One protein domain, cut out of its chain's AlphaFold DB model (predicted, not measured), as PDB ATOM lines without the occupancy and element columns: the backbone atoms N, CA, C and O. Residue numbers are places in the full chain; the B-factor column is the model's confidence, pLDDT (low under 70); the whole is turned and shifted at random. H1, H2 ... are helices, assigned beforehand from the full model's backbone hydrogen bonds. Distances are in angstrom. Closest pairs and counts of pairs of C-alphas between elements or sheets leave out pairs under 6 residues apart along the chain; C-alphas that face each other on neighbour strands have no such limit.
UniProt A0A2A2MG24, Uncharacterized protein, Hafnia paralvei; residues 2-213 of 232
ATOM      1  N   SER A   2      24.288 -20.367  -8.786       40.44
ATOM      2  CA  SER A   2      25.351 -19.504  -9.363       40.44
ATOM      3  C   SER A   2      25.451 -19.559 -10.907       40.44
ATOM      4  O   SER A   2      25.864 -18.595 -11.545       40.44
ATOM      5  N   GLY A   3      25.005 -20.654 -11.542       39.44
ATOM      6  CA  GLY A   3      25.123 -20.843 -12.998       39.44
ATOM      7  C   GLY A   3      24.177 -19.995 -13.863       39.44
ATOM      8  O   GLY A   3      24.548 -19.627 -14.973       39.44
ATOM      9  N   SER A   4      22.983 -19.646 -13.370       38.69
ATOM     10  CA  SER A   4      22.021 -18.835 -14.141       38.69
ATOM     11  C   SER A   4      22.414 -17.358 -14.168       38.69
ATOM     12  O   SER A   4      22.309 -16.720 -15.206       38.69
ATOM     13  N   VAL A   5      22.950 -16.836 -13.058       45.66
ATOM     14  CA  VAL A   5      23.416 -15.443 -12.959       45.66
ATOM     15  C   VAL A   5      24.639 -15.220 -13.848       45.66
ATOM     16  O   VAL A   5      24.673 -14.250 -14.596       45.66
ATOM     17  N   LYS A   6      25.601 -16.157 -13.860       45.53
ATOM     18  CA  LYS A   6      26.764 -16.092 -14.762       45.53
ATOM     19  C   LYS A   6      26.360 -16.077 -16.238       45.53
ATOM     20  O   LYS A   6      26.923 -15.301 -16.996       45.53
ATOM     21  N   LYS A   7      25.359 -16.871 -16.640       45.53
ATOM     22  CA  LYS A   7      24.845 -16.878 -18.021       45.53
ATOM     23  C   LYS A   7      24.143 -15.572 -18.399       45.53
ATOM     24  O   LYS A   7      24.361 -15.079 -19.499       45.53
ATOM     25  N   THR A   8      23.356 -14.989 -17.496       46.91
ATOM     26  CA  THR A   8      22.687 -13.698 -17.735       46.91
ATOM     27  C   THR A   8      23.683 -12.535 -17.788       46.91
ATOM     28  O   THR A   8      23.576 -11.690 -18.671       46.91
ATOM     29  N   VAL A   9      24.692 -12.520 -16.907       51.22
ATOM     30  CA  VAL A   9      25.764 -11.507 -16.906       51.22
ATOM     31  C   VAL A   9      26.672 -11.657 -18.135       51.22
ATOM     32  O   VAL A   9      26.988 -10.661 -18.786       51.22
ATOM     33  N   ALA A  10      27.016 -12.889 -18.525       53.31
ATOM     34  CA  ALA A  10      27.772 -13.164 -19.747       53.31
ATOM     35  C   ALA A  10      27.000 -12.719 -21.001       53.31
ATOM     36  O   ALA A  10      27.569 -12.016 -21.834       53.31
ATOM     37  N   GLN A  11      25.695 -13.015 -21.096       52.97
ATOM     38  CA  GLN A  11      24.828 -12.540 -22.186       52.97
ATOM     39  C   GLN A  11      24.705 -11.011 -22.231       52.97
ATOM     40  O   GLN A  11      24.695 -10.435 -23.319       52.97
ATOM     41  N   SER A  12      24.637 -10.334 -21.079       56.59
ATOM     42  CA  SER A  12      24.647  -8.867 -21.056       56.59
ATOM     43  C   SER A  12      26.005  -8.286 -21.454       56.59
ATOM     44  O   SER A  12      26.037  -7.266 -22.139       56.59
ATOM     45  N   SER A  13      27.114  -8.944 -21.092       66.25
ATOM     46  CA  SER A  13      28.459  -8.499 -21.478       66.25
ATOM     47  C   SER A  13      28.689  -8.667 -22.981       66.25
ATOM     48  O   SER A  13      29.087  -7.714 -23.642       66.25
ATOM     49  N   ILE A  14      28.291  -9.807 -23.564       74.25
ATOM     50  CA  ILE A  14      28.470 -10.085 -24.995       74.25
ATOM     51  C   ILE A  14      27.677  -9.093 -25.851       74.25
ATOM     52  O   ILE A  14      28.171  -8.596 -26.859       74.25
ATOM     53  N   GLY A  15      26.461  -8.731 -25.422       79.19
ATOM     54  CA  GLY A  15      25.631  -7.759 -26.128       79.19
ATOM     55  C   GLY A  15      26.248  -6.360 -26.155       79.19
ATOM     56  O   GLY A  15      26.076  -5.630 -27.132       79.19
ATOM     57  N   THR A  16      26.977  -5.982 -25.106       80.44
ATOM     58  CA  THR A  16      27.676  -4.695 -25.024       80.44
ATOM     59  C   THR A  16      28.984  -4.713 -25.816       80.44
ATOM     60  O   THR A  16      29.263  -3.755 -26.537       80.44
ATOM     61  N   GLU A  17      29.731  -5.817 -25.781       79.88
ATOM     62  CA  GLU A  17      30.954  -6.026 -26.574       79.88
ATOM     63  C   GLU A  17      30.667  -6.037 -28.084       79.88
ATOM     64  O   GLU A  17      31.354  -5.376 -28.863       79.88
ATOM     65  N   ILE A  18      29.581  -6.686 -28.518       84.88
ATOM     66  CA  ILE A  18      29.141  -6.656 -29.922       84.88
ATOM     67  C   ILE A  18      28.795  -5.226 -30.349       84.88
ATOM     68  O   ILE A  18      29.205  -4.779 -31.421       84.88
ATOM     69  N   LYS A  19      28.044  -4.486 -29.522       85.12
ATOM     70  CA  LYS A  19      27.647  -3.106 -29.838       85.12
ATOM     71  C   LYS A  19      28.851  -2.173 -29.908       85.12
ATOM     72  O   LYS A  19      28.951  -1.407 -30.860       85.12
ATOM     73  N   SER A  20      29.758  -2.227 -28.935       83.56
ATOM     74  CA  SER A  20      30.954  -1.374 -28.909       83.56
ATOM     75  C   SER A  20      31.898  -1.681 -30.081       83.56
ATOM     76  O   SER A  20      32.380  -0.753 -30.739       83.56
ATOM     77  N   THR A  21      32.063  -2.961 -30.427       86.38
ATOM     78  CA  THR A  21      32.827  -3.401 -31.604       86.38
ATOM     79  C   THR A  21      32.188  -2.905 -32.898       86.38
ATOM     80  O   THR A  21      32.860  -2.305 -33.736       86.38
ATOM     81  N   LEU A  22      30.870  -3.075 -33.050       88.38
ATOM     82  CA  LEU A  22      30.132  -2.604 -34.223       88.38
ATOM     83  C   LEU A  22      30.225  -1.083 -34.390       88.38
ATOM     84  O   LEU A  22      30.395  -0.603 -35.509       88.38
ATOM     85  N   LEU A  23      30.127  -0.324 -33.298       87.69
ATOM     86  CA  LEU A  23      30.249   1.134 -33.325       87.69
ATOM     87  C   LEU A  23      31.658   1.570 -33.740       87.69
ATOM     88  O   LEU A  23      31.786   2.436 -34.602       87.69
ATOM     89  N   SER A  24      32.703   0.944 -33.191       86.19
ATOM     90  CA  SER A  24      34.101   1.293 -33.485       86.19
ATOM     91  C   SER A  24      34.498   0.913 -34.915       86.19
ATOM     92  O   SER A  24      35.002   1.738 -35.677       86.19
ATOM     93  N   CYS A  25      34.201  -0.319 -35.335       89.88
ATOM     94  CA  CYS A  25      34.493  -0.783 -36.690       89.88
ATOM     95  C   CYS A  25      33.601  -0.102 -37.740       89.88
ATOM     96  O   CYS A  25      34.062   0.235 -38.831       89.88
ATOM     97  N   GLY A  26      32.335   0.168 -37.408       87.69
ATOM     98  CA  GLY A  26      31.431   0.952 -38.249       87.69
ATOM     99  C   GLY A  26      31.924   2.387 -38.437       87.69
ATOM    100  O   GLY A  26      31.923   2.893 -39.561       87.69
ATOM    101  N   ALA A  27      32.420   3.019 -37.370       87.06
ATOM    102  CA  ALA A  27      33.025   4.345 -37.443       87.06
ATOM    103  C   ALA A  27      34.287   4.355 -38.321       87.06
ATOM    104  O   ALA A  27      34.463   5.282 -39.116       87.06
ATOM    105  N   LEU A  28      35.122   3.312 -38.255       87.56
ATOM    106  CA  LEU A  28      36.305   3.168 -39.109       87.56
ATOM    107  C   LEU A  28      35.931   3.089 -40.599       87.56
ATOM    108  O   LEU A  28      36.473   3.832 -41.420       87.56
ATOM    109  N   VAL A  29      34.957   2.245 -40.950       89.25
ATOM    110  CA  VAL A  29      34.468   2.112 -42.333       89.25
ATOM    111  C   VAL A  29      33.886   3.433 -42.833       89.25
ATOM    112  O   VAL A  29      34.212   3.886 -43.930       89.25
ATOM    113  N   LEU A  30      33.056   4.091 -42.025       86.31
ATOM    114  CA  LEU A  30      32.488   5.391 -42.374       86.31
ATOM    115  C   LEU A  30      33.565   6.468 -42.547       86.31
ATOM    116  O   LEU A  30      33.449   7.300 -43.446       86.31
ATOM    117  N   THR A  31      34.631   6.432 -41.751       84.19
ATOM    118  CA  THR A  31      35.780   7.337 -41.896       84.19
ATOM    119  C   THR A  31      36.500   7.110 -43.229       84.19
ATOM    120  O   THR A  31      36.803   8.073 -43.936       84.19
ATOM    121  N   ALA A  32      36.685   5.854 -43.646       81.88
ATOM    122  CA  ALA A  32      37.225   5.535 -44.969       81.88
ATOM    123  C   ALA A  32      36.308   6.039 -46.101       81.88
ATOM    124  O   ALA A  32      36.777   6.658 -47.058       81.88
ATOM    125  N   VAL A  33      34.988   5.863 -45.965       83.00
ATOM    126  CA  VAL A  33      34.004   6.405 -46.919       83.00
ATOM    127  C   VAL A  33      34.077   7.932 -46.978       83.00
ATOM    128  O   VAL A  33      34.069   8.501 -48.071       83.00
ATOM    129  N   ALA A  34      34.193   8.614 -45.835       81.38
ATOM    130  CA  ALA A  34      34.349  10.066 -45.786       81.38
ATOM    131  C   ALA A  34      35.604  10.526 -46.542       81.38
ATOM    132  O   ALA A  34      35.536  11.512 -47.278       81.38
ATOM    133  N   CYS A  35      36.712   9.782 -46.435       74.25
ATOM    134  CA  CYS A  35      37.940  10.073 -47.175       74.25
ATOM    135  C   CYS A  35      37.740   9.970 -48.693       74.25
ATOM    136  O   CYS A  35      38.174  10.849 -49.440       74.25
ATOM    137  N   VAL A  36      37.017   8.948 -49.158       78.38
ATOM    138  CA  VAL A  36      36.687   8.786 -50.583       78.38
ATOM    139  C   VAL A  36      35.765   9.908 -51.069       78.38
ATOM    140  O   VAL A  36      35.995  10.476 -52.137       78.38
ATOM    141  N   VAL A  37      34.752  10.292 -50.284       73.19
ATOM    142  CA  VAL A  37      33.829  11.398 -50.615       73.19
ATOM    143  C   VAL A  37      34.556  12.751 -50.676       73.19
ATOM    144  O   VAL A  37      34.193  13.606 -51.494       73.19
ATOM    145  N   ALA A  38      35.595  12.935 -49.856       63.62
ATOM    146  CA  ALA A  38      36.389  14.159 -49.758       63.62
ATOM    147  C   ALA A  38      37.389  14.375 -50.912       63.62
ATOM    148  O   ALA A  38      37.887  15.489 -51.067       63.62
ATOM    149  N   SER A  39      37.621  13.381 -51.780       53.53
ATOM    150  CA  SER A  39      38.576  13.417 -52.913       53.53
ATOM    151  C   SER A  39      38.321  14.492 -54.000       53.53
ATOM    152  O   SER A  39      38.903  14.449 -55.081       53.53
ATOM    153  N   GLY A  40      37.475  15.496 -53.737       51.50
ATOM    154  CA  GLY A  40      37.221  16.637 -54.618       51.50
ATOM    155  C   GLY A  40      37.285  18.031 -53.982       51.50
ATOM    156  O   GLY A  40      37.042  18.993 -54.709       51.50
ATOM    157  N   ALA A  41      37.576  18.189 -52.686       47.03
ATOM    158  CA  ALA A  41      37.861  19.501 -52.095       47.03
ATOM    159  C   ALA A  41      38.580  19.352 -50.745       47.03
ATOM    160  O   ALA A  41      37.991  18.873 -49.783       47.03
ATOM    161  N   VAL A  42      39.811  19.871 -50.699       42.28
ATOM    162  CA  VAL A  42      40.745  19.943 -49.558       42.28
ATOM    163  C   VAL A  42      41.498  18.627 -49.279       42.28
ATOM    164  O   VAL A  42      40.874  17.607 -48.999       42.28
ATOM    165  N   PRO A  43      42.845  18.620 -49.358       39.00
ATOM    166  CA  PRO A  43      43.636  17.440 -49.033       39.00
ATOM    167  C   PRO A  43      43.438  17.069 -47.563       39.00
ATOM    168  O   PRO A  43      43.575  17.924 -46.689       39.00
ATOM    169  N   LEU A  44      43.261  15.775 -47.296       47.72
ATOM    170  CA  LEU A  44      43.398  15.142 -45.973       47.72
ATOM    171  C   LEU A  44      44.791  15.351 -45.329       47.72
ATOM    172  O   LEU A  44      45.062  14.836 -44.252       47.72
ATOM    173  N   THR A  45      45.675  16.106 -45.987       49.50
ATOM    174  CA  THR A  45      47.084  16.305 -45.646       49.50
ATOM    175  C   THR A  45      47.599  17.712 -45.979       49.50
ATOM    176  O   THR A  45      48.809  17.881 -46.122       49.50
ATOM    177  N   ALA A  46      46.744  18.742 -46.110       43.78
ATOM    178  CA  ALA A  46      47.217  20.129 -46.241       43.78
ATOM    179  C   ALA A  46      47.875  20.585 -44.919       43.78
ATOM    180  O   ALA A  46      47.267  21.262 -44.095       43.78
ATOM    181  N   GLY A  47      49.112  20.129 -44.720       44.34
ATOM    182  CA  GLY A  47      49.902  20.206 -43.504       44.34
ATOM    183  C   GLY A  47      49.559  19.102 -42.504       44.34
ATOM    184  O   GLY A  47      48.715  19.296 -41.632       44.34
ATOM    185  N   THR A  48      50.336  18.012 -42.499       49.19
ATOM    186  CA  THR A  48      50.548  17.165 -41.297       49.19
ATOM    187  C   THR A  48      51.023  17.978 -40.078       49.19
ATOM    188  O   THR A  48      51.123  17.461 -38.976       49.19
ATOM    189  N   SER A  49      51.289  19.269 -40.275       55.12
ATOM    190  CA  SER A  49      51.730  20.263 -39.305       55.12
ATOM    191  C   SER A  49      50.589  20.998 -38.589       55.12
ATOM    192  O   SER A  49      50.867  21.805 -37.706       55.12
ATOM    193  N   THR A  50      49.315  20.784 -38.947       69.69
ATOM    194  CA  THR A  50      48.211  21.375 -38.171       69.69
ATOM    195  C   THR A  50      47.857  20.469 -36.987       69.69
ATOM    196  O   THR A  50      47.673  19.264 -37.182       69.69
ATOM    197  N   PRO A  51      47.691  21.014 -35.765       74.50
ATOM    198  CA  PRO A  51      47.273  20.226 -34.603       74.50
ATOM    199  C   PRO A  51      45.993  19.413 -34.856       74.50
ATOM    200  O   PRO A  51      45.848  18.301 -34.363       74.50
ATOM    201  N   LEU A  52      45.085  19.934 -35.687       72.25
ATOM    202  CA  LEU A  52      43.848  19.251 -36.072       72.25
ATOM    203  C   LEU A  52      44.090  18.011 -36.946       72.25
ATOM    204  O   LEU A  52      43.424  17.001 -36.737       72.25
ATOM    205  N   ALA A  53      45.036  18.054 -37.892       74.50
ATOM    206  CA  ALA A  53      45.363  16.897 -38.730       74.50
ATOM    207  C   ALA A  53      46.035  15.779 -37.920       74.50
ATOM    208  O   ALA A  53      45.702  14.609 -38.098       74.50
ATOM    209  N   ILE A  54      46.924  16.144 -36.988       77.44
ATOM    210  CA  ILE A  54      47.564  15.194 -36.066       77.44
ATOM    211  C   ILE A  54      46.506  14.519 -35.189       77.44
ATOM    212  O   ILE A  54      46.477  13.295 -35.101       77.44
ATOM    213  N   MET A  55      45.589  15.294 -34.601       80.69
ATOM    214  CA  MET A  55      44.508  14.748 -33.774       80.69
ATOM    215  C   MET A  55      43.539  13.874 -34.574       80.69
ATOM    216  O   MET A  55      43.095  12.851 -34.066       80.69
ATOM    217  N   ALA A  56      43.230  14.226 -35.824       80.00
ATOM    218  CA  ALA A  56      42.393  13.399 -36.693       80.00
ATOM    219  C   ALA A  56      43.069  12.062 -37.045       80.00
ATOM    220  O   ALA A  56      42.425  11.012 -37.003       80.00
ATOM    221  N   ALA A  57      44.373  12.080 -37.345       82.50
ATOM    222  CA  ALA A  57      45.150  10.866 -37.587       82.50
ATOM    223  C   ALA A  57      45.237   9.994 -36.324       82.50
ATOM    224  O   ALA A  57      44.971   8.795 -36.390       82.50
ATOM    225  N   ALA A  58      45.524  10.603 -35.169       85.38
ATOM    226  CA  ALA A  58      45.567   9.921 -33.878       85.38
ATOM    227  C   ALA A  58      44.203   9.324 -33.496       85.38
ATOM    228  O   ALA A  58      44.137   8.166 -33.098       85.38
ATOM    229  N   GLY A  59      43.107  10.064 -33.687       85.56
ATOM    230  CA  GLY A  59      41.746   9.575 -33.456       85.56
ATOM    231  C   GLY A  59      41.357   8.422 -34.380       85.56
ATOM    232  O   GLY A  59      40.755   7.444 -33.938       85.56
ATOM    233  N   THR A  60      41.761   8.487 -35.653       86.75
ATOM    234  CA  THR A  60      41.537   7.397 -36.617       86.75
ATOM    235  C   THR A  60      42.315   6.145 -36.215       86.75
ATOM    236  O   THR A  60      41.751   5.051 -36.197       86.75
ATOM    237  N   ALA A  61      43.587   6.300 -35.840       88.56
ATOM    238  CA  ALA A  61      44.410   5.202 -35.343       88.56
ATOM    239  C   ALA A  61      43.822   4.604 -34.056       88.56
ATOM    240  O   ALA A  61      43.687   3.387 -33.956       88.56
ATOM    241  N   ALA A  62      43.387   5.445 -33.114       88.75
ATOM    242  CA  ALA A  62      42.748   5.000 -31.882       88.75
ATOM    243  C   ALA A  62      41.469   4.196 -32.162       88.75
ATOM    244  O   ALA A  62      41.300   3.106 -31.622       88.75
ATOM    245  N   THR A  63      40.619   4.672 -33.076       86.69
ATOM    246  CA  THR A  63      39.396   3.965 -33.496       86.69
ATOM    247  C   THR A  63      39.713   2.611 -34.142       86.69
ATOM    248  O   THR A  63      39.011   1.627 -33.906       86.69
ATOM    249  N   ALA A  64      40.784   2.528 -34.937       89.44
ATOM    250  CA  ALA A  64      41.229   1.273 -35.542       89.44
ATOM    251  C   ALA A  64      41.711   0.265 -34.486       89.44
ATOM    252  O   ALA A  64      41.315  -0.900 -34.524       89.44
ATOM    253  N   VAL A  65      42.507   0.722 -33.512       92.75
ATOM    254  CA  VAL A  65      42.954  -0.107 -32.382       92.75
ATOM    255  C   VAL A  65      41.758  -0.578 -31.552       92.75
ATOM    256  O   VAL A  65      41.675  -1.759 -31.228       92.75
ATOM    257  N   GLN A  66      40.789   0.297 -31.271       88.94
ATOM    258  CA  GLN A  66      39.559  -0.060 -30.555       88.94
ATOM    259  C   GLN A  66      38.708  -1.086 -31.317       88.94
ATOM    260  O   GLN A  66      38.196  -2.021 -30.705       88.94
ATOM    261  N   CYS A  67      38.595  -0.965 -32.644       91.94
ATOM    262  CA  CYS A  67      37.927  -1.967 -33.480       91.94
ATOM    263  C   CYS A  67      38.626  -3.334 -33.388       91.94
ATOM    264  O   CYS A  67      37.965  -4.346 -33.154       91.94
ATOM    265  N   GLY A  68      39.958  -3.371 -33.508       90.69
ATOM    266  CA  GLY A  68      40.733  -4.607 -33.364       90.69
ATOM    267  C   GLY A  68      40.603  -5.232 -31.973       90.69
ATOM    268  O   GLY A  68      40.373  -6.434 -31.856       90.69
ATOM    269  N   ASN A  69      40.674  -4.409 -30.924       89.81
ATOM    270  CA  ASN A  69      40.492  -4.845 -29.542       89.81
ATOM    271  C   ASN A  69      39.094  -5.443 -29.315       89.81
ATOM    272  O   ASN A  69      38.983  -6.525 -28.750       89.81
ATOM    273  N   GLY A  70      38.034  -4.800 -29.816       87.62
ATOM    274  CA  GLY A  70      36.666  -5.321 -29.719       87.62
ATOM    275  C   GLY A  70      36.480  -6.667 -30.429       87.62
ATOM    276  O   GLY A  70      35.888  -7.590 -29.872       87.62
ATOM    277  N   LEU A  71      37.064  -6.827 -31.624       89.62
ATOM    278  CA  LEU A  71      37.046  -8.105 -32.346       89.62
ATOM    279  C   LEU A  71      37.768  -9.217 -31.575       89.62
ATOM    280  O   LEU A  71      37.263 -10.337 -31.511       89.62
ATOM    281  N   TRP A  72      38.919  -8.913 -30.971       91.12
ATOM    282  CA  TRP A  72      39.645  -9.871 -30.137       91.12
ATOM    283  C   TRP A  72      38.846 -10.267 -28.889       91.12
ATOM    284  O   TRP A  72      38.722 -11.459 -28.606       91.12
ATOM    285  N   ARG A  73      38.239  -9.298 -28.187       86.19
ATOM    286  CA  ARG A  73      37.374  -9.571 -27.025       86.19
ATOM    287  C   ARG A  73      36.203 -10.471 -27.412       86.19
ATOM    288  O   ARG A  73      35.928 -11.445 -26.721       86.19
ATOM    289  N   LEU A  74      35.550 -10.192 -28.543       86.56
ATOM    290  CA  LEU A  74      34.438 -11.007 -29.032       86.56
ATOM    291  C   LEU A  74      34.876 -12.442 -29.361       86.56
ATOM    292  O   LEU A  74      34.169 -13.388 -29.025       86.56
ATOM    293  N   TYR A  75      36.053 -12.607 -29.971       86.12
ATOM    294  CA  TYR A  75      36.628 -13.921 -30.253       86.12
ATOM    295  C   TYR A  75      36.923 -14.711 -28.969       86.12
ATOM    296  O   TYR A  75      36.579 -15.886 -28.876       86.12
ATOM    297  N   ASP A  76      37.517 -14.076 -27.960       84.69
ATOM    298  CA  ASP A  76      37.849 -14.738 -26.695       84.69
ATOM    299  C   ASP A  76      36.603 -15.121 -25.880       84.69
ATOM    300  O   ASP A  76      36.566 -16.186 -25.259       84.69
ATOM    301  N   ILE A  77      35.548 -14.302 -25.914       82.00
ATOM    302  CA  ILE A  77      34.283 -14.635 -25.248       82.00
ATOM    303  C   ILE A  77      33.601 -15.827 -25.932       82.00
ATOM    304  O   ILE A  77      33.098 -16.708 -25.237       82.00
ATOM    305  N   GLU A  78      33.597 -15.872 -27.266       81.88
ATOM    306  CA  GLU A  78      32.925 -16.936 -28.023       81.88
ATOM    307  C   GLU A  78      33.688 -18.270 -27.976       81.88
ATOM    308  O   GLU A  78      33.070 -19.327 -27.851       81.88
ATOM    309  N   PHE A  79      35.024 -18.242 -28.059       83.50
ATOM    310  CA  PHE A  79      35.835 -19.454 -28.239       83.50
ATOM    311  C   PHE A  79      36.666 -19.873 -27.017       83.50
ATOM    312  O   PHE A  79      37.059 -21.036 -26.939       83.50
ATOM    313  N   ASN A  80      36.928 -18.976 -26.057       81.00
ATOM    314  CA  ASN A  80      37.821 -19.235 -24.916       81.00
ATOM    315  C   ASN A  80      37.159 -19.007 -23.542       81.00
ATOM    316  O   ASN A  80      37.861 -18.848 -22.537       81.00
ATOM    317  N   ASP A  81      35.824 -18.981 -23.473       81.00
ATOM    318  CA  ASP A  81      35.049 -18.715 -22.250       81.00
ATOM    319  C   ASP A  81      35.427 -17.388 -21.548       81.00
ATOM    320  O   ASP A  81      35.371 -17.291 -20.319       81.00
ATOM    321  N   ALA A  82      35.841 -16.366 -22.309       80.62
ATOM    322  CA  ALA A  82      36.238 -15.042 -21.807       80.62
ATOM    323  C   ALA A  82      37.429 -15.033 -20.822       80.62
ATOM    324  O   ALA A  82      37.600 -14.086 -20.045       80.62
ATOM    325  N   LYS A  83      38.262 -16.082 -20.803       80.88
ATOM    326  CA  LYS A  83      39.408 -16.184 -19.878       80.88
ATOM    327  C   LYS A  83      40.463 -15.108 -20.130       80.88
ATOM    328  O   LYS A  83      41.026 -14.574 -19.177       80.88
ATOM    329  N   GLY A  84      40.733 -14.791 -21.394       79.75
ATOM    330  CA  GLY A  84      41.689 -13.755 -21.772       79.75
ATOM    331  C   GLY A  84      41.163 -12.367 -21.430       79.75
ATOM    332  O   GLY A  84      41.869 -11.582 -20.801       79.75
ATOM    333  N   VAL A  85      39.903 -12.090 -21.769       84.56
ATOM    334  CA  VAL A  85      39.240 -10.811 -21.471       84.56
ATOM    335  C   VAL A  85      39.201 -10.543 -19.970       84.56
ATOM    336  O   VAL A  85      39.636  -9.486 -19.525       84.56
ATOM    337  N   THR A  86      38.756 -11.518 -19.176       84.06
ATOM    338  CA  THR A  86      38.679 -11.367 -17.714       84.06
ATOM    339  C   THR A  86      40.045 -11.180 -17.063       84.06
ATOM    340  O   THR A  86      40.141 -10.452 -16.081       84.06
ATOM    341  N   TRP A  87      41.107 -11.788 -17.599       85.44
ATOM    342  CA  TRP A  87      42.465 -11.559 -17.110       85.44
ATOM    343  C   TRP A  87      42.974 -10.161 -17.474       85.44
ATOM    344  O   TRP A  87      43.473  -9.449 -16.606       85.44
ATOM    345  N   VAL A  88      42.818  -9.739 -18.728       85.12
ATOM    346  CA  VAL A  88      43.285  -8.429 -19.198       85.12
ATOM    347  C   VAL A  88      42.520  -7.274 -18.537       85.12
ATOM    348  O   VAL A  88      43.131  -6.267 -18.195       85.12
ATOM    349  N   ASP A  89      41.225  -7.442 -18.258       84.25
ATOM    350  CA  ASP A  89      40.404  -6.431 -17.573       84.25
ATOM    351  C   ASP A  89      40.818  -6.202 -16.107       84.25
ATOM    352  O   ASP A  89      40.459  -5.183 -15.523       84.25
ATOM    353  N   THR A  90      41.610  -7.104 -15.510       84.12
ATOM    354  CA  THR A  90      42.222  -6.873 -14.184       84.12
ATOM    355  C   THR A  90      43.515  -6.066 -14.244       84.12
ATOM    356  O   THR A  90      44.015  -5.630 -13.211       84.12
ATOM    357  N   GLN A  91      44.082  -5.878 -15.436       85.56
ATOM    358  CA  GLN A  91      45.370  -5.223 -15.604       85.56
ATOM    359  C   GLN A  91      45.198  -3.708 -15.755       85.56
ATOM    360  O   GLN A  91      44.592  -3.220 -16.711       85.56
ATOM    361  N   GLU A  92      45.811  -2.941 -14.855       83.00
ATOM    362  CA  GLU A  92      45.710  -1.474 -14.854       83.00
ATOM    363  C   GLU A  92      46.273  -0.832 -16.130       83.00
ATOM    364  O   GLU A  92      45.693   0.119 -16.655       83.00
ATOM    365  N   TRP A  93      47.351  -1.389 -16.696       81.81
ATOM    366  CA  TRP A  93      47.942  -0.887 -17.942       81.81
ATOM    367  C   TRP A  93      46.960  -0.956 -19.120       81.81
ATOM    368  O   TRP A  93      46.970  -0.088 -19.998       81.81
ATOM    369  N   TYR A  94      46.095  -1.971 -19.139       84.88
ATOM    370  CA  TYR A  94      45.103  -2.154 -20.192       84.88
ATOM    371  C   TYR A  94      43.944  -1.170 -20.038       84.88
ATOM    372  O   TYR A  94      43.529  -0.547 -21.022       84.88
ATOM    373  N   LEU A  95      43.471  -0.974 -18.804       84.44
ATOM    374  CA  LEU A  95      42.454   0.027 -18.483       84.44
ATOM    375  C   LEU A  95      42.946   1.437 -18.831       84.44
ATOM    376  O   LEU A  95      42.237   2.180 -19.513       84.44
ATOM    377  N   ALA A  96      44.187   1.775 -18.472       84.31
ATOM    378  CA  ALA A  96      44.796   3.063 -18.797       84.31
ATOM    379  C   ALA A  96      44.923   3.284 -20.310       84.31
ATOM    380  O   ALA A  96      44.559   4.345 -20.825       84.31
ATOM    381  N   THR A  97      45.367   2.262 -21.043       86.38
ATOM    382  CA  THR A  97      45.498   2.330 -22.506       86.38
ATOM    383  C   THR A  97      44.139   2.505 -23.184       86.38
ATOM    384  O   THR A  97      43.983   3.365 -24.051       86.38
ATOM    385  N   SER A  98      43.132   1.734 -22.770       87.00
ATOM    386  CA  SER A  98      41.776   1.805 -23.332       87.00
ATOM    387  C   SER A  98      41.119   3.163 -23.064       87.00
ATOM    388  O   SER A  98      40.523   3.751 -23.968       87.00
ATOM    389  N   THR A  99      41.316   3.704 -21.859       87.56
ATOM    390  CA  THR A  99      40.860   5.043 -21.454       87.56
ATOM    391  C   THR A  99      41.529   6.133 -22.297       87.56
ATOM    392  O   THR A  99      40.856   7.027 -22.812       87.56
ATOM    393  N   ALA A 100      42.845   6.043 -22.510       85.62
ATOM    394  CA  ALA A 100      43.583   6.995 -23.337       85.62
ATOM    395  C   ALA A 100      43.130   6.965 -24.806       85.62
ATOM    396  O   ALA A 100      42.909   8.018 -25.406       85.62
ATOM    397  N   LEU A 101      42.943   5.773 -25.382       87.88
ATOM    398  CA  LEU A 101      42.434   5.612 -26.748       87.88
ATOM    399  C   LEU A 101      41.043   6.237 -26.908       87.88
ATOM    400  O   LEU A 101      40.778   6.900 -27.910       87.88
ATOM    401  N   ASP A 102      40.172   6.068 -25.914       88.81
ATOM    402  CA  ASP A 102      38.824   6.635 -25.924       88.81
ATOM    403  C   ASP A 102      38.838   8.167 -25.816       88.81
ATOM    404  O   ASP A 102      38.160   8.852 -26.584       88.81
ATOM    405  N   LEU A 103      39.703   8.727 -24.966       86.88
ATOM    406  CA  LEU A 103      39.927  10.172 -24.887       86.88
ATOM    407  C   LEU A 103      40.456  10.756 -26.202       86.88
ATOM    408  O   LEU A 103      39.956  11.784 -26.657       86.88
ATOM    409  N   ILE A 104      41.442  10.108 -26.828       86.75
ATOM    410  CA  ILE A 104      42.002  10.544 -28.118       86.75
ATOM    411  C   ILE A 104      40.921  10.501 -29.201       86.75
ATOM    412  O   ILE A 104      40.770  11.463 -29.961       86.75
ATOM    413  N   SER A 105      40.144   9.414 -29.244       86.38
ATOM    414  CA  SER A 105      39.025   9.256 -30.173       86.38
ATOM    415  C   SER A 105      38.016  10.395 -30.006       86.38
ATOM    416  O   SER A 105      37.755  11.121 -30.965       86.38
ATOM    417  N   LEU A 106      37.548  10.666 -28.783       86.62
ATOM    418  CA  LEU A 106      36.602  11.750 -28.500       86.62
ATOM    419  C   LEU A 106      37.171  13.144 -28.793       86.62
ATOM    420  O   LEU A 106      36.491  13.979 -29.396       86.62
ATOM    421  N   ALA A 107      38.418  13.408 -28.401       86.69
ATOM    422  CA  ALA A 107      39.070  14.699 -28.609       86.69
ATOM    423  C   ALA A 107      39.243  15.020 -30.101       86.69
ATOM    424  O   ALA A 107      39.064  16.169 -30.517       86.69
ATOM    425  N   SER A 108      39.521  14.006 -30.926       84.19
ATOM    426  CA  SER A 108      39.652  14.167 -32.379       84.19
ATOM    427  C   SER A 108      38.366  14.667 -33.060       84.19
ATOM    428  O   SER A 108      38.430  15.298 -34.116       84.19
ATOM    429  N   LEU A 109      37.198  14.475 -32.431       84.50
ATOM    430  CA  LEU A 109      35.893  14.884 -32.966       84.50
ATOM    431  C   LEU A 109      35.587  16.371 -32.753       84.50
ATOM    432  O   LEU A 109      34.699  16.908 -33.417       84.50
ATOM    433  N   ALA A 110      36.304  17.061 -31.860       83.88
ATOM    434  CA  ALA A 110      35.992  18.441 -31.486       83.88
ATOM    435  C   ALA A 110      36.039  19.410 -32.685       83.88
ATOM    436  O   ALA A 110      35.158  20.260 -32.848       83.88
ATOM    437  N   GLY A 111      37.044  19.262 -33.553       83.75
ATOM    438  CA  GLY A 111      37.177  20.047 -34.783       83.75
ATOM    439  C   GLY A 111      36.035  19.784 -35.776       83.75
ATOM    440  O   GLY A 111      35.283  20.715 -36.082       83.75
ATOM    441  N   PRO A 112      35.856  18.534 -36.241       82.00
ATOM    442  CA  PRO A 112      34.781  18.166 -37.163       82.00
ATOM    443  C   PRO A 112      33.378  18.541 -36.661       82.00
ATOM    444  O   PRO A 112      32.581  19.099 -37.417       82.00
ATOM    445  N   LEU A 113      33.078  18.335 -35.374       83.44
ATOM    446  CA  LEU A 113      31.791  18.721 -34.784       83.44
ATOM    447  C   LEU A 113      31.545  20.232 -34.867       83.44
ATOM    448  O   LEU A 113      30.437  20.666 -35.193       83.44
ATOM    449  N   LYS A 114      32.572  21.052 -34.625       84.62
ATOM    450  CA  LYS A 114      32.466  22.509 -34.764       84.62
ATOM    451  C   LYS A 114      32.153  22.911 -36.208       84.62
ATOM    452  O   LYS A 114      31.293  23.765 -36.427       84.62
ATOM    453  N   GLU A 115      32.819  22.301 -37.187       82.56
ATOM    454  CA  GLU A 115      32.588  22.555 -38.617       82.56
ATOM    455  C   GLU A 115      31.154  22.198 -39.035       82.56
ATOM    456  O   GLU A 115      30.482  22.993 -39.703       82.56
ATOM    457  N   VAL A 116      30.647  21.053 -38.569       85.06
ATOM    458  CA  VAL A 116      29.252  20.637 -38.764       85.06
ATOM    459  C   VAL A 116      28.294  21.678 -38.191       85.06
ATOM    460  O   VAL A 116      27.366  22.100 -38.880       85.06
ATOM    461  N   VAL A 117      28.495  22.113 -36.943       86.69
ATOM    462  CA  VAL A 117      27.600  23.081 -36.285       86.69
ATOM    463  C   VAL A 117      27.597  24.413 -37.033       86.69
ATOM    464  O   VAL A 117      26.530  24.987 -37.270       86.69
ATOM    465  N   MET A 118      28.770  24.902 -37.442       82.62
ATOM    466  CA  MET A 118      28.874  26.134 -38.228       82.62
ATOM    467  C   MET A 118      28.158  25.999 -39.571       82.62
ATOM    468  O   MET A 118      27.346  26.857 -39.927       82.62
ATOM    469  N   THR A 119      28.373  24.890 -40.279       82.19
ATOM    470  CA  THR A 119      27.727  24.654 -41.573       82.19
ATOM    471  C   THR A 119      26.220  24.491 -41.431       82.19
ATOM    472  O   THR A 119      25.467  25.069 -42.210       82.19
ATOM    473  N   TYR A 120      25.750  23.795 -40.395       84.81
ATOM    474  CA  TYR A 120      24.330  23.681 -40.083       84.81
ATOM    475  C   TYR A 120      23.692  25.055 -39.862       84.81
ATOM    476  O   TYR A 120      22.661  25.354 -40.465       84.81
ATOM    477  N   ARG A 121      24.312  25.922 -39.048       84.38
ATOM    478  CA  ARG A 121      23.810  27.284 -38.799       84.38
ATOM    479  C   ARG A 121      23.806  28.123 -40.076       84.38
ATOM    480  O   ARG A 121      22.804  28.782 -40.354       84.38
ATOM    481  N   ALA A 122      24.872  28.057 -40.872       80.25
ATOM    482  CA  ALA A 122      24.965  28.761 -42.149       80.25
ATOM    483  C   ALA A 122      23.863  28.304 -43.123       80.25
ATOM    484  O   ALA A 122      23.088  29.122 -43.624       80.25
ATOM    485  N   MET A 123      23.718  26.994 -43.318       78.88
ATOM    486  CA  MET A 123      22.709  26.391 -44.192       78.88
ATOM    487  C   MET A 123      21.286  26.691 -43.722       78.88
ATOM    488  O   MET A 123      20.435  27.055 -44.533       78.88
ATOM    489  N   LYS A 124      21.026  26.605 -42.412       83.00
ATOM    490  CA  LYS A 124      19.720  26.909 -41.817       83.00
ATOM    491  C   LYS A 124      19.353  28.387 -41.946       83.00
ATOM    492  O   LYS A 124      18.183  28.695 -42.148       83.00
ATOM    493  N   SER A 125      20.331  29.290 -41.869       78.38
ATOM    494  CA  SER A 125      20.104  30.726 -42.085       78.38
ATOM    495  C   SER A 125      19.794  31.062 -43.550       78.38
ATOM    496  O   SER A 125      19.016  31.971 -43.826       78.38
ATOM    497  N   ALA A 126      20.365  30.306 -44.493       71.75
ATOM    498  CA  ALA A 126      20.192  30.528 -45.927       71.75
ATOM    499  C   ALA A 126      19.003  29.758 -46.534       71.75
ATOM    500  O   ALA A 126      18.547  30.088 -47.631       71.75
ATOM    501  N   SER A 127      18.507  28.715 -45.859       72.94
ATOM    502  CA  SER A 127      17.462  27.830 -46.369       72.94
ATOM    503  C   SER A 127      16.480  27.395 -45.283       72.94
ATOM    504  O   SER A 127      16.849  26.780 -44.285       72.94
ATOM    505  N   SER A 128      15.188  27.602 -45.544       72.69
ATOM    506  CA  SER A 128      14.095  27.084 -44.709       72.69
ATOM    507  C   SER A 128      13.805  25.594 -44.939       72.69
ATOM    508  O   SER A 128      12.899  25.041 -44.316       72.69
ATOM    509  N   MET A 129      14.540  24.924 -45.833       74.56
ATOM    510  CA  MET A 129      14.310  23.515 -46.145       74.56
ATOM    511  C   MET A 129      14.675  22.595 -44.979       74.56
ATOM    512  O   MET A 129      15.600  22.861 -44.211       74.56
ATOM    513  N   LYS A 130      13.980  21.455 -44.904       79.00
ATOM    514  CA  LYS A 130      14.368  20.340 -44.033       79.00
ATOM    515  C   LYS A 130      15.783  19.873 -44.390       79.00
ATOM    516  O   LYS A 130      16.108  19.764 -45.571       79.00
ATOM    517  N   VAL A 131      16.575  19.530 -43.376       74.75
ATOM    518  CA  VAL A 131      17.984  19.106 -43.507       74.75
ATOM    519  C   VAL A 131      18.144  17.943 -44.491       74.75
ATOM    520  O   VAL A 131      19.011  17.975 -45.356       74.75
ATOM    521  N   PHE A 132      17.235  16.965 -44.457       73.56
ATOM    522  CA  PHE A 132      17.237  15.830 -45.391       73.56
ATOM    523  C   PHE A 132      17.065  16.229 -46.866       73.56
ATOM    524  O   PHE A 132      17.495  15.507 -47.762       73.56
ATOM    525  N   ASN A 133      16.463  17.388 -47.144       80.50
ATOM    526  CA  ASN A 133      16.324  17.898 -48.506       80.50
ATOM    527  C   ASN A 133      17.558  18.683 -48.972       80.50
ATOM    528  O   ASN A 133      17.654  18.972 -50.161       80.50
ATOM    529  N   TRP A 134      18.523  18.989 -48.097       76.50
ATOM    530  CA  TRP A 134      19.745  19.700 -48.490       76.50
ATOM    531  C   TRP A 134      20.646  18.874 -49.413       76.50
ATOM    532  O   TRP A 134      21.438  19.426 -50.168       76.50
ATOM    533  N   LEU A 135      20.502  17.547 -49.412       73.19
ATOM    534  CA  LEU A 135      21.236  16.666 -50.320       73.19
ATOM    535  C   LEU A 135      20.571  16.523 -51.706       73.19
ATOM    536  O   LEU A 135      21.156  15.915 -52.608       73.19
ATOM    537  N   LYS A 136      19.358  17.070 -51.892       79.31
ATOM    538  CA  LYS A 136      18.637  17.065 -53.177       79.31
ATOM    539  C   LYS A 136      19.163  18.164 -54.106       79.31
ATOM    540  O   LYS A 136      19.896  19.066 -53.706       79.31
ATOM    541  N   ARG A 137      18.815  18.082 -55.396       74.12
ATOM    542  CA  ARG A 137      19.211  19.103 -56.378       74.12
ATOM    543  C   ARG A 137      18.552  20.441 -56.036       74.12
ATOM    544  O   ARG A 137      17.334  20.552 -56.078       74.12
ATOM    545  N   TYR A 138      19.377  21.449 -55.778       75.56
ATOM    546  CA  TYR A 138      18.933  22.832 -55.631       75.56
ATOM    547  C   TYR A 138      18.527  23.434 -56.978       75.56
ATOM    548  O   TYR A 138      19.253  23.306 -57.974       75.56
ATOM    549  N   SER A 139      17.416  24.168 -56.991       80.38
ATOM    550  CA  SER A 139      17.031  25.004 -58.126       80.38
ATOM    551  C   SER A 139      18.054  26.126 -58.355       80.38
ATOM    552  O   SER A 139      18.832  26.506 -57.475       80.38
ATOM    553  N   ARG A 140      18.063  26.708 -59.562       78.31
ATOM    554  CA  ARG A 140      18.995  27.794 -59.915       78.31
ATOM    555  C   ARG A 140      18.900  28.985 -58.952       78.31
ATOM    556  O   ARG A 140      19.932  29.566 -58.624       78.31
ATOM    557  N   MET A 141      17.691  29.327 -58.509       79.06
ATOM    558  CA  MET A 141      17.439  30.450 -57.601       79.06
ATOM    559  C   MET A 141      17.947  30.167 -56.188       79.06
ATOM    560  O   MET A 141      18.597  31.017 -55.581       79.06
ATOM    561  N   GLU A 142      17.728  28.955 -55.683       79.69
ATOM    562  CA  GLU A 142      18.227  28.563 -54.363       79.69
ATOM    563  C   GLU A 142      19.752  28.505 -54.330       79.69
ATOM    564  O   GLU A 142      20.347  28.890 -53.332       79.69
ATOM    565  N   ARG A 143      20.407  28.117 -55.432       77.94
ATOM    566  CA  ARG A 143      21.876  28.151 -55.524       77.94
ATOM    567  C   ARG A 143      22.437  29.560 -55.361       77.94
ATOM    568  O   ARG A 143      23.494  29.716 -54.757       77.94
ATOM    569  N   VAL A 144      21.752  30.573 -55.892       83.62
ATOM    570  CA  VAL A 144      22.154  31.976 -55.717       83.62
ATOM    571  C   VAL A 144      21.945  32.397 -54.266       83.62
ATOM    572  O   VAL A 144      22.892  32.867 -53.647       83.62
ATOM    573  N   ARG A 145      20.763  32.135 -53.693       82.94
ATOM    574  CA  ARG A 145      20.469  32.449 -52.283       82.94
ATOM    575  C   ARG A 145      21.446  31.783 -51.318       82.94
ATOM    576  O   ARG A 145      21.935  32.431 -50.401       82.94
ATOM    577  N   LEU A 146      21.769  30.515 -51.559       80.75
ATOM    578  CA  LEU A 146      22.731  29.764 -50.762       80.75
ATOM    579  C   LEU A 146      24.135  30.367 -50.870       80.75
ATOM    580  O   LEU A 146      24.802  30.550 -49.861       80.75
ATOM    581  N   THR A 147      24.565  30.719 -52.084       81.81
ATOM    582  CA  THR A 147      25.871  31.355 -52.316       81.81
ATOM    583  C   THR A 147      25.963  32.701 -51.595       81.81
ATOM    584  O   THR A 147      26.933  32.953 -50.888       81.81
ATOM    585  N   GLU A 148      24.936  33.544 -51.712       83.50
ATOM    586  CA  GLU A 148      24.869  34.830 -51.011       83.50
ATOM    587  C   GLU A 148      24.839  34.655 -49.486       83.50
ATOM    588  O   GLU A 148      25.515  35.392 -48.771       83.50
ATOM    589  N   GLY A 149      24.098  33.660 -48.988       79.50
ATOM    590  CA  GLY A 149      24.050  33.308 -47.570       79.50
ATOM    591  C   GLY A 149      25.410  32.875 -47.025       79.50
ATOM    592  O   GLY A 149      25.840  33.389 -45.998       79.50
ATOM    593  N   ILE A 150      26.129  32.008 -47.745       78.31
ATOM    594  CA  ILE A 150      27.485  31.571 -47.375       78.31
ATOM    595  C   ILE A 150      28.449  32.763 -47.342       78.31
ATOM    596  O   ILE A 150      29.189  32.918 -46.375       78.31
ATOM    597  N   ILE A 151      28.425  33.642 -48.350       80.81
ATOM    598  CA  ILE A 151      29.321  34.813 -48.390       80.81
ATOM    599  C   ILE A 151      29.051  35.751 -47.208       80.81
ATOM    600  O   ILE A 151      30.001  36.232 -46.591       80.81
ATOM    601  N   LYS A 152      27.778  35.990 -46.870       82.94
ATOM    602  CA  LYS A 152      27.378  36.805 -45.710       82.94
ATOM    603  C   LYS A 152      27.734  36.154 -44.378       82.94
ATOM    604  O   LYS A 152      28.068  36.859 -43.437       82.94
ATOM    605  N   TYR A 153      27.673  34.827 -44.301       76.25
ATOM    606  CA  TYR A 153      28.083  34.085 -43.113       76.25
ATOM    607  C   TYR A 153      29.600  34.163 -42.895       76.25
ATOM    608  O   TYR A 153      30.047  34.394 -41.778       76.25
ATOM    609  N   LEU A 154      30.387  34.036 -43.970       73.19
ATOM    610  CA  LEU A 154      31.846  34.182 -43.929       73.19
ATOM    611  C   LEU A 154      32.297  35.635 -43.697       73.19
ATOM    612  O   LEU A 154      33.393  35.859 -43.200       73.19
ATOM    613  N   ASN A 155      31.466  36.615 -44.065       82.56
ATOM    614  CA  ASN A 155      31.749  38.046 -43.943       82.56
ATOM    615  C   ASN A 155      30.584  38.748 -43.220       82.56
ATOM    616  O   ASN A 155      29.747  39.384 -43.878       82.56
ATOM    617  N   PRO A 156      30.485  38.625 -41.885       80.69
ATOM    618  CA  PRO A 156      29.404  39.246 -41.130       80.69
ATOM    619  C   PRO A 156      29.388  40.767 -41.357       80.69
ATOM    620  O   PRO A 156      30.428  41.420 -41.359       80.69
ATOM    621  N   GLY A 157      28.201  41.337 -41.588       79.38
ATOM    622  CA  GLY A 157      28.025  42.781 -41.813       79.38
ATOM    623  C   GLY A 157      28.292  43.274 -43.243       79.38
ATOM    624  O   GLY A 157      28.181  44.470 -43.509       79.38
ATOM    625  N   ILE A 158      28.597  42.387 -44.198       86.56
ATOM    626  CA  ILE A 158      28.835  42.797 -45.587       86.56
ATOM    627  C   ILE A 158      27.574  43.372 -46.263       86.56
ATOM    628  O   ILE A 158      26.509  42.752 -46.312       86.56
ATOM    629  N   SER A 159      27.708  44.554 -46.874       88.62
ATOM    630  CA  SER A 159      26.650  45.141 -47.705       88.62
ATOM    631  C   SER A 159      26.446  44.347 -49.000       88.62
ATOM    632  O   SER A 159      27.403  43.907 -49.642       88.62
ATOM    633  N   ASN A 160      25.196  44.245 -49.467       88.00
ATOM    634  CA  ASN A 160      24.866  43.591 -50.742       88.00
ATOM    635  C   ASN A 160      25.652  44.177 -51.935       88.00
ATOM    636  O   ASN A 160      25.940  43.457 -52.892       88.00
ATOM    637  N   LYS A 161      26.017  45.470 -51.893       90.06
ATOM    638  CA  LYS A 161      26.828  46.118 -52.942       90.06
ATOM    639  C   LYS A 161      28.254  45.558 -52.976       90.06
ATOM    640  O   LYS A 161      28.734  45.195 -54.049       90.06
ATOM    641  N   VAL A 162      28.883  45.421 -51.807       87.44
ATOM    642  CA  VAL A 162      30.244  44.881 -51.643       87.44
ATOM    643  C   VAL A 162      30.276  43.396 -51.997       87.44
ATOM    644  O   VAL A 162      31.149  42.960 -52.743       87.44
ATOM    645  N   MET A 163      29.263  42.630 -51.582       88.62
ATOM    646  CA  MET A 163      29.111  41.226 -51.975       88.62
ATOM    647  C   MET A 163      29.059  41.065 -53.504       88.62
ATOM    648  O   MET A 163      29.808  40.275 -54.079       88.62
ATOM    649  N   LYS A 164      28.226  41.859 -54.194       89.88
ATOM    650  CA  LYS A 164      28.144  41.849 -55.666       89.88
ATOM    651  C   LYS A 164      29.436  42.323 -56.340       89.88
ATOM    652  O   LYS A 164      29.697  41.920 -57.474       89.88
ATOM    653  N   ALA A 165      30.213  43.193 -55.697       89.56
ATOM    654  CA  ALA A 165      31.526  43.608 -56.184       89.56
ATOM    655  C   ALA A 165      32.550  42.471 -56.055       89.56
ATOM    656  O   ALA A 165      33.240  42.184 -57.025       89.56
ATOM    657  N   MET A 166      32.574  41.746 -54.930       86.75
ATOM    658  CA  MET A 166      33.464  40.593 -54.737       86.75
ATOM    659  C   MET A 166      33.167  39.435 -55.695       86.75
ATOM    660  O   MET A 166      34.094  38.805 -56.199       86.75
ATOM    661  N   ILE A 167      31.889  39.188 -55.999       87.25
ATOM    662  CA  ILE A 167      31.497  38.205 -57.021       87.25
ATOM    663  C   ILE A 167      31.981  38.644 -58.412       87.25
ATOM    664  O   ILE A 167      32.481  37.824 -59.177       87.25
ATOM    665  N   ARG A 168      31.858  39.936 -58.751       89.50
ATOM    666  CA  ARG A 168      32.350  40.482 -60.031       89.50
ATOM    667  C   ARG A 168      33.873  40.475 -60.135       89.50
ATOM    668  O   ARG A 168      34.389  40.224 -61.213       89.50
ATOM    669  N   ALA A 169      34.566  40.693 -59.022       87.62
ATOM    670  CA  ALA A 169      36.020  40.622 -58.919       87.62
ATOM    671  C   ALA A 169      36.565  39.178 -58.918       87.62
ATOM    672  O   ALA A 169      37.761  38.983 -58.740       87.62
ATOM    673  N   GLY A 170      35.706  38.160 -59.055       82.81
ATOM    674  CA  GLY A 170      36.114  36.754 -59.117       82.81
ATOM    675  C   GLY A 170      36.518  36.132 -57.776       82.81
ATOM    676  O   GLY A 170      36.847  34.951 -57.746       82.81
ATOM    677  N   LYS A 171      36.444  36.871 -56.658       84.38
ATOM    678  CA  LYS A 171      36.785  36.344 -55.321       84.38
ATOM    679  C   LYS A 171      35.822  35.259 -54.836       84.38
ATOM    680  O   LYS A 171      36.217  34.389 -54.069       84.38
ATOM    681  N   TYR A 172      34.567  35.308 -55.281       82.50
ATOM    682  CA  TYR A 172      33.568  34.277 -55.002       82.50
ATOM    683  C   TYR A 172      32.839  33.868 -56.285       82.50
ATOM    684  O   TYR A 172      32.516  34.732 -57.107       82.50
ATOM    685  N   PRO A 173      32.510  32.574 -56.460       81.69
ATOM    686  CA  PRO A 173      31.739  32.134 -57.611       81.69
ATOM    687  C   PRO A 173      30.321  32.704 -57.547       81.69
ATOM    688  O   PRO A 173      29.705  32.777 -56.488       81.69
ATOM    689  N   ARG A 174      29.739  33.037 -58.706       79.75
ATOM    690  CA  ARG A 174      28.348  33.524 -58.783       79.75
ATOM    691  C   ARG A 174      27.325  32.479 -58.312       79.75
ATOM    692  O   ARG A 174      26.210  32.834 -57.940       79.75
ATOM    693  N   ARG A 175      27.671  31.188 -58.409       78.88
ATOM    694  CA  ARG A 175      26.852  30.042 -57.982       78.88
ATOM    695  C   ARG A 175      27.776  28.901 -57.572       78.88
ATOM    696  O   ARG A 175      28.506  28.397 -58.425       78.88
ATOM    697  N   PHE A 176      27.691  28.425 -56.335       76.12
ATOM    698  CA  PHE A 176      28.423  27.216 -55.957       76.12
ATOM    699  C   PHE A 176      27.940  25.987 -56.756       76.12
ATOM    700  O   PHE A 176      26.742  25.867 -57.071       76.12
ATOM    701  N   PRO A 177      28.848  25.071 -57.145       73.69
ATOM    702  CA  PRO A 177      28.480  23.828 -57.810       73.69
ATOM    703  C   PRO A 177      27.730  22.912 -56.839       73.69
ATOM    704  O   PRO A 177      28.194  22.644 -55.733       73.69
ATOM    705  N   THR A 178      26.580  22.384 -57.270       72.75
ATOM    706  CA  THR A 178      25.745  21.486 -56.450       72.75
ATOM    707  C   THR A 178      26.503  20.244 -56.003       72.75
ATOM    708  O   THR A 178      26.257  19.745 -54.916       72.75
ATOM    709  N   ASN A 179      27.450  19.765 -56.813       76.31
ATOM    710  CA  ASN A 179      28.231  18.570 -56.508       76.31
ATOM    711  C   ASN A 179      29.255  18.801 -55.388       76.31
ATOM    712  O   ASN A 179      29.541  17.866 -54.652       76.31
ATOM    713  N   ALA A 180      29.815  20.009 -55.252       76.19
ATOM    714  CA  ALA A 180      30.739  20.309 -54.154       76.19
ATOM    715  C   ALA A 180      29.970  20.492 -52.845       76.19
ATOM    716  O   ALA A 180      30.288  19.844 -51.858       76.19
ATOM    717  N   VAL A 181      28.882  21.272 -52.876       78.06
ATOM    718  CA  VAL A 181      27.994  21.453 -51.716       78.06
ATOM    719  C   VAL A 181      27.435  20.109 -51.245       78.06
ATOM    720  O   VAL A 181      27.447  19.816 -50.058       78.06
ATOM    721  N   ARG A 182      26.999  19.248 -52.171       79.31
ATOM    722  CA  ARG A 182      26.487  17.914 -51.838       79.31
ATOM    723  C   ARG A 182      27.555  17.009 -51.224       79.31
ATOM    724  O   ARG A 182      27.240  16.297 -50.280       79.31
ATOM    725  N   ARG A 183      28.782  17.016 -51.761       80.94
ATOM    726  CA  ARG A 183      29.903  16.234 -51.211       80.94
ATOM    727  C   ARG A 183      30.264  16.694 -49.805       80.94
ATOM    728  O   ARG A 183      30.379  15.861 -48.918       80.94
ATOM    729  N   GLU A 184      30.342  18.001 -49.596       81.50
ATOM    730  CA  GLU A 184      30.650  18.588 -48.294       81.50
ATOM    731  C   GLU A 184      29.553  18.288 -47.258       81.50
ATOM    732  O   GLU A 184      29.834  17.812 -46.162       81.50
ATOM    733  N   LEU A 185      28.279  18.431 -47.632       83.00
ATOM    734  CA  LEU A 185      27.161  18.038 -46.770       83.00
ATOM    735  C   LEU A 185      27.157  16.534 -46.462       83.00
ATOM    736  O   LEU A 185      26.855  16.141 -45.338       83.00
ATOM    737  N   ALA A 186      27.497  15.686 -47.437       84.94
ATOM    738  CA  ALA A 186      27.622  14.247 -47.218       84.94
ATOM    739  C   ALA A 186      28.770  13.924 -46.245       84.94
ATOM    740  O   ALA A 186      28.566  13.143 -45.319       84.94
ATOM    741  N   LYS A 187      29.930  14.576 -46.397       85.00
ATOM    742  CA  LYS A 187      31.075  14.476 -45.475       85.00
ATOM    743  C   LYS A 187      30.658  14.820 -44.044       85.00
ATOM    744  O   LYS A 187      30.919  14.057 -43.119       85.00
ATOM    745  N   GLN A 188      29.955  15.933 -43.867       87.44
ATOM    746  CA  GLN A 188      29.496  16.394 -42.557       87.44
ATOM    747  C   GLN A 188      28.476  15.452 -41.917       87.44
ATOM    748  O   GLN A 188      28.551  15.199 -40.720       87.44
ATOM    749  N   MET A 189      27.561  14.872 -42.698       86.69
ATOM    750  CA  MET A 189      26.632  13.857 -42.189       86.69
ATOM    751  C   MET A 189      27.368  12.609 -41.704       86.69
ATOM    752  O   MET A 189      27.079  12.112 -40.618       86.69
ATOM    753  N   ILE A 190      28.353  12.134 -42.470       88.06
ATOM    754  CA  ILE A 190      29.192  11.005 -42.053       88.06
ATOM    755  C   ILE A 190      29.965  11.357 -40.773       88.06
ATOM    756  O   ILE A 190      30.015  10.549 -39.850       88.06
ATOM    757  N   SER A 191      30.498  12.577 -40.672       87.44
ATOM    758  CA  SER A 191      31.176  13.066 -39.464       87.44
ATOM    759  C   SER A 191      30.254  13.093 -38.237       87.44
ATOM    760  O   SER A 191      30.663  12.684 -37.155       87.44
ATOM    761  N   VAL A 192      28.989  13.495 -38.387       88.44
ATOM    762  CA  VAL A 192      28.006  13.447 -37.288       88.44
ATOM    763  C   VAL A 192      27.722  12.016 -36.854       88.44
ATOM    764  O   VAL A 192      27.690  11.739 -35.658       88.44
ATOM    765  N   ILE A 193      27.521  11.108 -37.812       88.81
ATOM    766  CA  ILE A 193      27.218   9.702 -37.522       88.81
ATOM    767  C   ILE A 193      28.399   9.044 -36.806       88.81
ATOM    768  O   ILE A 193      28.212   8.434 -35.759       88.81
ATOM    769  N   THR A 194      29.614   9.211 -37.328       86.19
ATOM    770  CA  THR A 194      30.843   8.683 -36.712       86.19
ATOM    771  C   THR A 194      31.072   9.267 -35.320       86.19
ATOM    772  O   THR A 194      31.349   8.517 -34.388       86.19
ATOM    773  N   SER A 195      30.847  10.571 -35.135       87.88
ATOM    774  CA  SER A 195      30.936  11.203 -33.812       87.88
ATOM    775  C   SER A 195      29.913  10.628 -32.831       87.88
ATOM    776  O   SER A 195      30.235  10.352 -31.678       87.88
ATOM    777  N   ALA A 196      28.675  10.414 -33.282       87.69
ATOM    778  CA  ALA A 196      27.633   9.805 -32.463       87.69
ATOM    779  C   ALA A 196      27.972   8.354 -32.097       87.69
ATOM    780  O   ALA A 196      27.709   7.939 -30.968       87.69
ATOM    781  N   MET A 197      28.576   7.599 -33.019       87.12
ATOM    782  CA  MET A 197      29.039   6.235 -32.764       87.12
ATOM    783  C   MET A 197      30.146   6.204 -31.713       87.12
ATOM    784  O   MET A 197      30.035   5.433 -30.767       87.12
ATOM    785  N   ALA A 198      31.148   7.078 -31.822       85.75
ATOM    786  CA  ALA A 198      32.237   7.183 -30.852       85.75
ATOM    787  C   ALA A 198      31.731   7.577 -29.452       85.75
ATOM    788  O   ALA A 198      32.028   6.898 -28.472       85.75
ATOM    789  N   ILE A 199      30.873   8.600 -29.354       86.56
ATOM    790  CA  ILE A 199      30.252   9.000 -28.078       86.56
ATOM    791  C   ILE A 199      29.409   7.859 -27.495       86.56
ATOM    792  O   ILE A 199      29.406   7.641 -26.285       86.56
ATOM    793  N   SER A 200      28.678   7.127 -28.338       87.31
ATOM    794  CA  SER A 200      27.867   5.990 -27.887       87.31
ATOM    795  C   SER A 200      28.734   4.817 -27.436       87.31
ATOM    796  O   SER A 200      28.410   4.194 -26.433       87.31
ATOM    797  N   GLY A 201      29.844   4.536 -28.123       82.12
ATOM    798  CA  GLY A 201      30.810   3.509 -27.728       82.12
ATOM    799  C   GLY A 201      31.447   3.829 -26.376       82.12
ATOM    800  O   GLY A 201      31.416   2.995 -25.472       82.12
ATOM    801  N   SER A 202      31.888   5.077 -26.198       82.31
ATOM    802  CA  SER A 202      32.437   5.570 -24.932       82.31
ATOM    803  C   SER A 202      31.423   5.515 -23.778       82.31
ATOM    804  O   SER A 202      31.773   5.220 -22.638       82.31
ATOM    805  N   LYS A 203      30.128   5.726 -24.055       82.44
ATOM    806  CA  LYS A 203      29.046   5.565 -23.063       82.44
ATOM    807  C   LYS A 203      28.780   4.124 -22.640       82.44
ATOM    808  O   LYS A 203      28.180   3.924 -21.586       82.44
ATOM    809  N   LEU A 204      29.124   3.153 -23.482       78.94
ATOM    810  CA  LEU A 204      28.899   1.740 -23.193       78.94
ATOM    811  C   LEU A 204      30.048   1.169 -22.366       78.94
ATOM    812  O   LEU A 204      29.788   0.629 -21.301       78.94
ATOM    813  N   ASN A 205      31.287   1.329 -22.840       72.00
ATOM    814  CA  ASN A 205      32.466   0.655 -22.277       72.00
ATOM    815  C   ASN A 205      33.680   1.591 -22.099       72.00
ATOM    816  O   ASN A 205      34.798   1.113 -21.939       72.00
ATOM    817  N   GLY A 206      33.496   2.910 -22.188       74.75
ATOM    818  CA  GLY A 206      34.597   3.873 -22.176       74.75
ATOM    819  C   GLY A 206      34.465   4.955 -21.110       74.75
ATOM    820  O   GLY A 206      33.741   4.839 -20.121       74.75
ATOM    821  N   VAL A 207      35.178   6.048 -21.342       76.19
ATOM    822  CA  VAL A 207      35.382   7.149 -20.403       76.19
ATOM    823  C   VAL A 207      34.069   7.817 -19.988       76.19
ATOM    824  O   VAL A 207      33.926   8.231 -18.840       76.19
ATOM    825  N   ILE A 208      33.087   7.918 -20.893       77.50
ATOM    826  CA  ILE A 208      31.788   8.524 -20.566       77.50
ATOM    827  C   ILE A 208      30.962   7.613 -19.641       77.50
ATOM    828  O   ILE A 208      30.168   8.124 -18.852       77.50
ATOM    829  N   HIS A 209      31.130   6.287 -19.715       78.19
ATOM    830  CA  HIS A 209      30.477   5.351 -18.793       78.19
ATOM    831  C   HIS A 209      31.057   5.447 -17.376       78.19
ATOM    832  O   HIS A 209      30.313   5.467 -16.396       78.19
ATOM    833  N   SER A 210      32.386   5.530 -17.277       73.88
ATOM    834  CA  SER A 210      33.116   5.469 -16.010       73.88
ATOM    835  C   SER A 210      34.173   6.574 -15.934       73.88
ATOM    836  O   SER A 210      35.354   6.303 -16.149       73.88
ATOM    837  N   PRO A 211      33.799   7.823 -15.606       70.25
ATOM    838  CA  PRO A 211      34.731   8.953 -15.596       70.25
ATOM    839  C   PRO A 211      35.842   8.830 -14.539       70.25
ATOM    840  O   PRO A 211      36.905   9.420 -14.701       70.25
ATOM    841  N   GLU A 212      35.645   8.023 -13.491       69.94
ATOM    842  CA  GLU A 212      36.665   7.716 -12.471       69.94
ATOM    843  C   GLU A 212      37.870   6.942 -13.041       69.94
ATOM    844  O   GLU A 212      38.980   7.024 -12.509       69.94
ATOM    845  N   SER A 213      37.690   6.256 -14.178       68.19
ATOM    846  CA  SER A 213      38.795   5.626 -14.911       68.19
ATOM    847  C   SER A 213      39.836   6.646 -15.378       68.19
ATOM    848  O   SER A 213      41.009   6.300 -15.490       68.19
TER     849      SER A 213
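Overview. This is residues 2 to 213 of the 232 residues of an uncharacterized protein of Hafnia paralvei (UniProt A0A2A2MG24). Look for a long, loose rod of helices: in one part H1, H2, H4 and H8 make an uneven ring of four, H1 beside H8 and H2 crossing H4, with short H3 by one end of H2. Toward the other end H5 packs on H8 and H6 on H5, with H7 farthest out, while residues 2 to 9 of H1 stick out beyond the body. The 212 printed residues hold eight named helices, H1 to H8 in order, and no named strand: the class is all helix. The radius of gyration of the C-alphas is 22.4 A, and the spans are 78 by 36 by 30 A.

Arrangement. Start with H1, residues 2 to 38, and H2, residues 51 to 79, a helical hairpin. They touch closest at the C-alphas of Thr 21 and Gly 70, 4.7 A apart, through residues 14 to 31 of H1, opposite ways at 35.4 degrees, only just a steep tilt. H3, residues 83 to 88, forms a helical hairpin with H2, touching its residues 73 to 77; the closest C-alphas are Arg 73 and Val 85, 6.0 A. H4, residues 92 to 108, touches H2 at a steep tilt of 45 degrees, closest at C-alphas 59 and 105, 4.3 A. H5, residues 110 to 126, and H4 meet only through their link. With residues 122 to 126 H5 touches H6, residues 140 to 154, closest at C-alphas 126 and 149, 5.0 A. H6 and H7, residues 160 to 168, only just touch, with 3 pairs of C-alphas within 8 A, the closest being 151 and 163, 7.4 A. H8, residues 178 to 205, touches H1 at a shallow tilt of 22 degrees, opposite ways, closest at C-alphas 27 and 194, 4.9 A. It also touches H4, closest at C-alphas 102 and 202, 6.6 A, and H5, closest at C-alphas 116 and 188, 5.7 A. In H1 to H8 every O i to N i+4 pair is within hydrogen-bond range.

Along the chain. Find C-alpha 2 at (25.351, -19.504, -9.363); from there H1 runs 53.7 A to C-alpha 38. H2 begins at C-alpha 51, (47.273, 20.226, -34.603), and runs 41.8 A. H4 spans 24.3 A, H5 24.6 A and H6 21.5 A; H3 and H7 are shorter. H8 runs 40.6 A to C-alpha 205 at (32.466, 0.655, -22.277).

Size, cuts and confidence. The C-alphas of Ser 2 and Arg 168, 78.8 A apart, are the two farthest apart. The printed part has no cut; its long links are H1 to H2 and H5 to H6. Look for pLDDT under 70 at residues 2 to 13, 38 to 50 and 212 to 213; the mean of the printed part is 78.7.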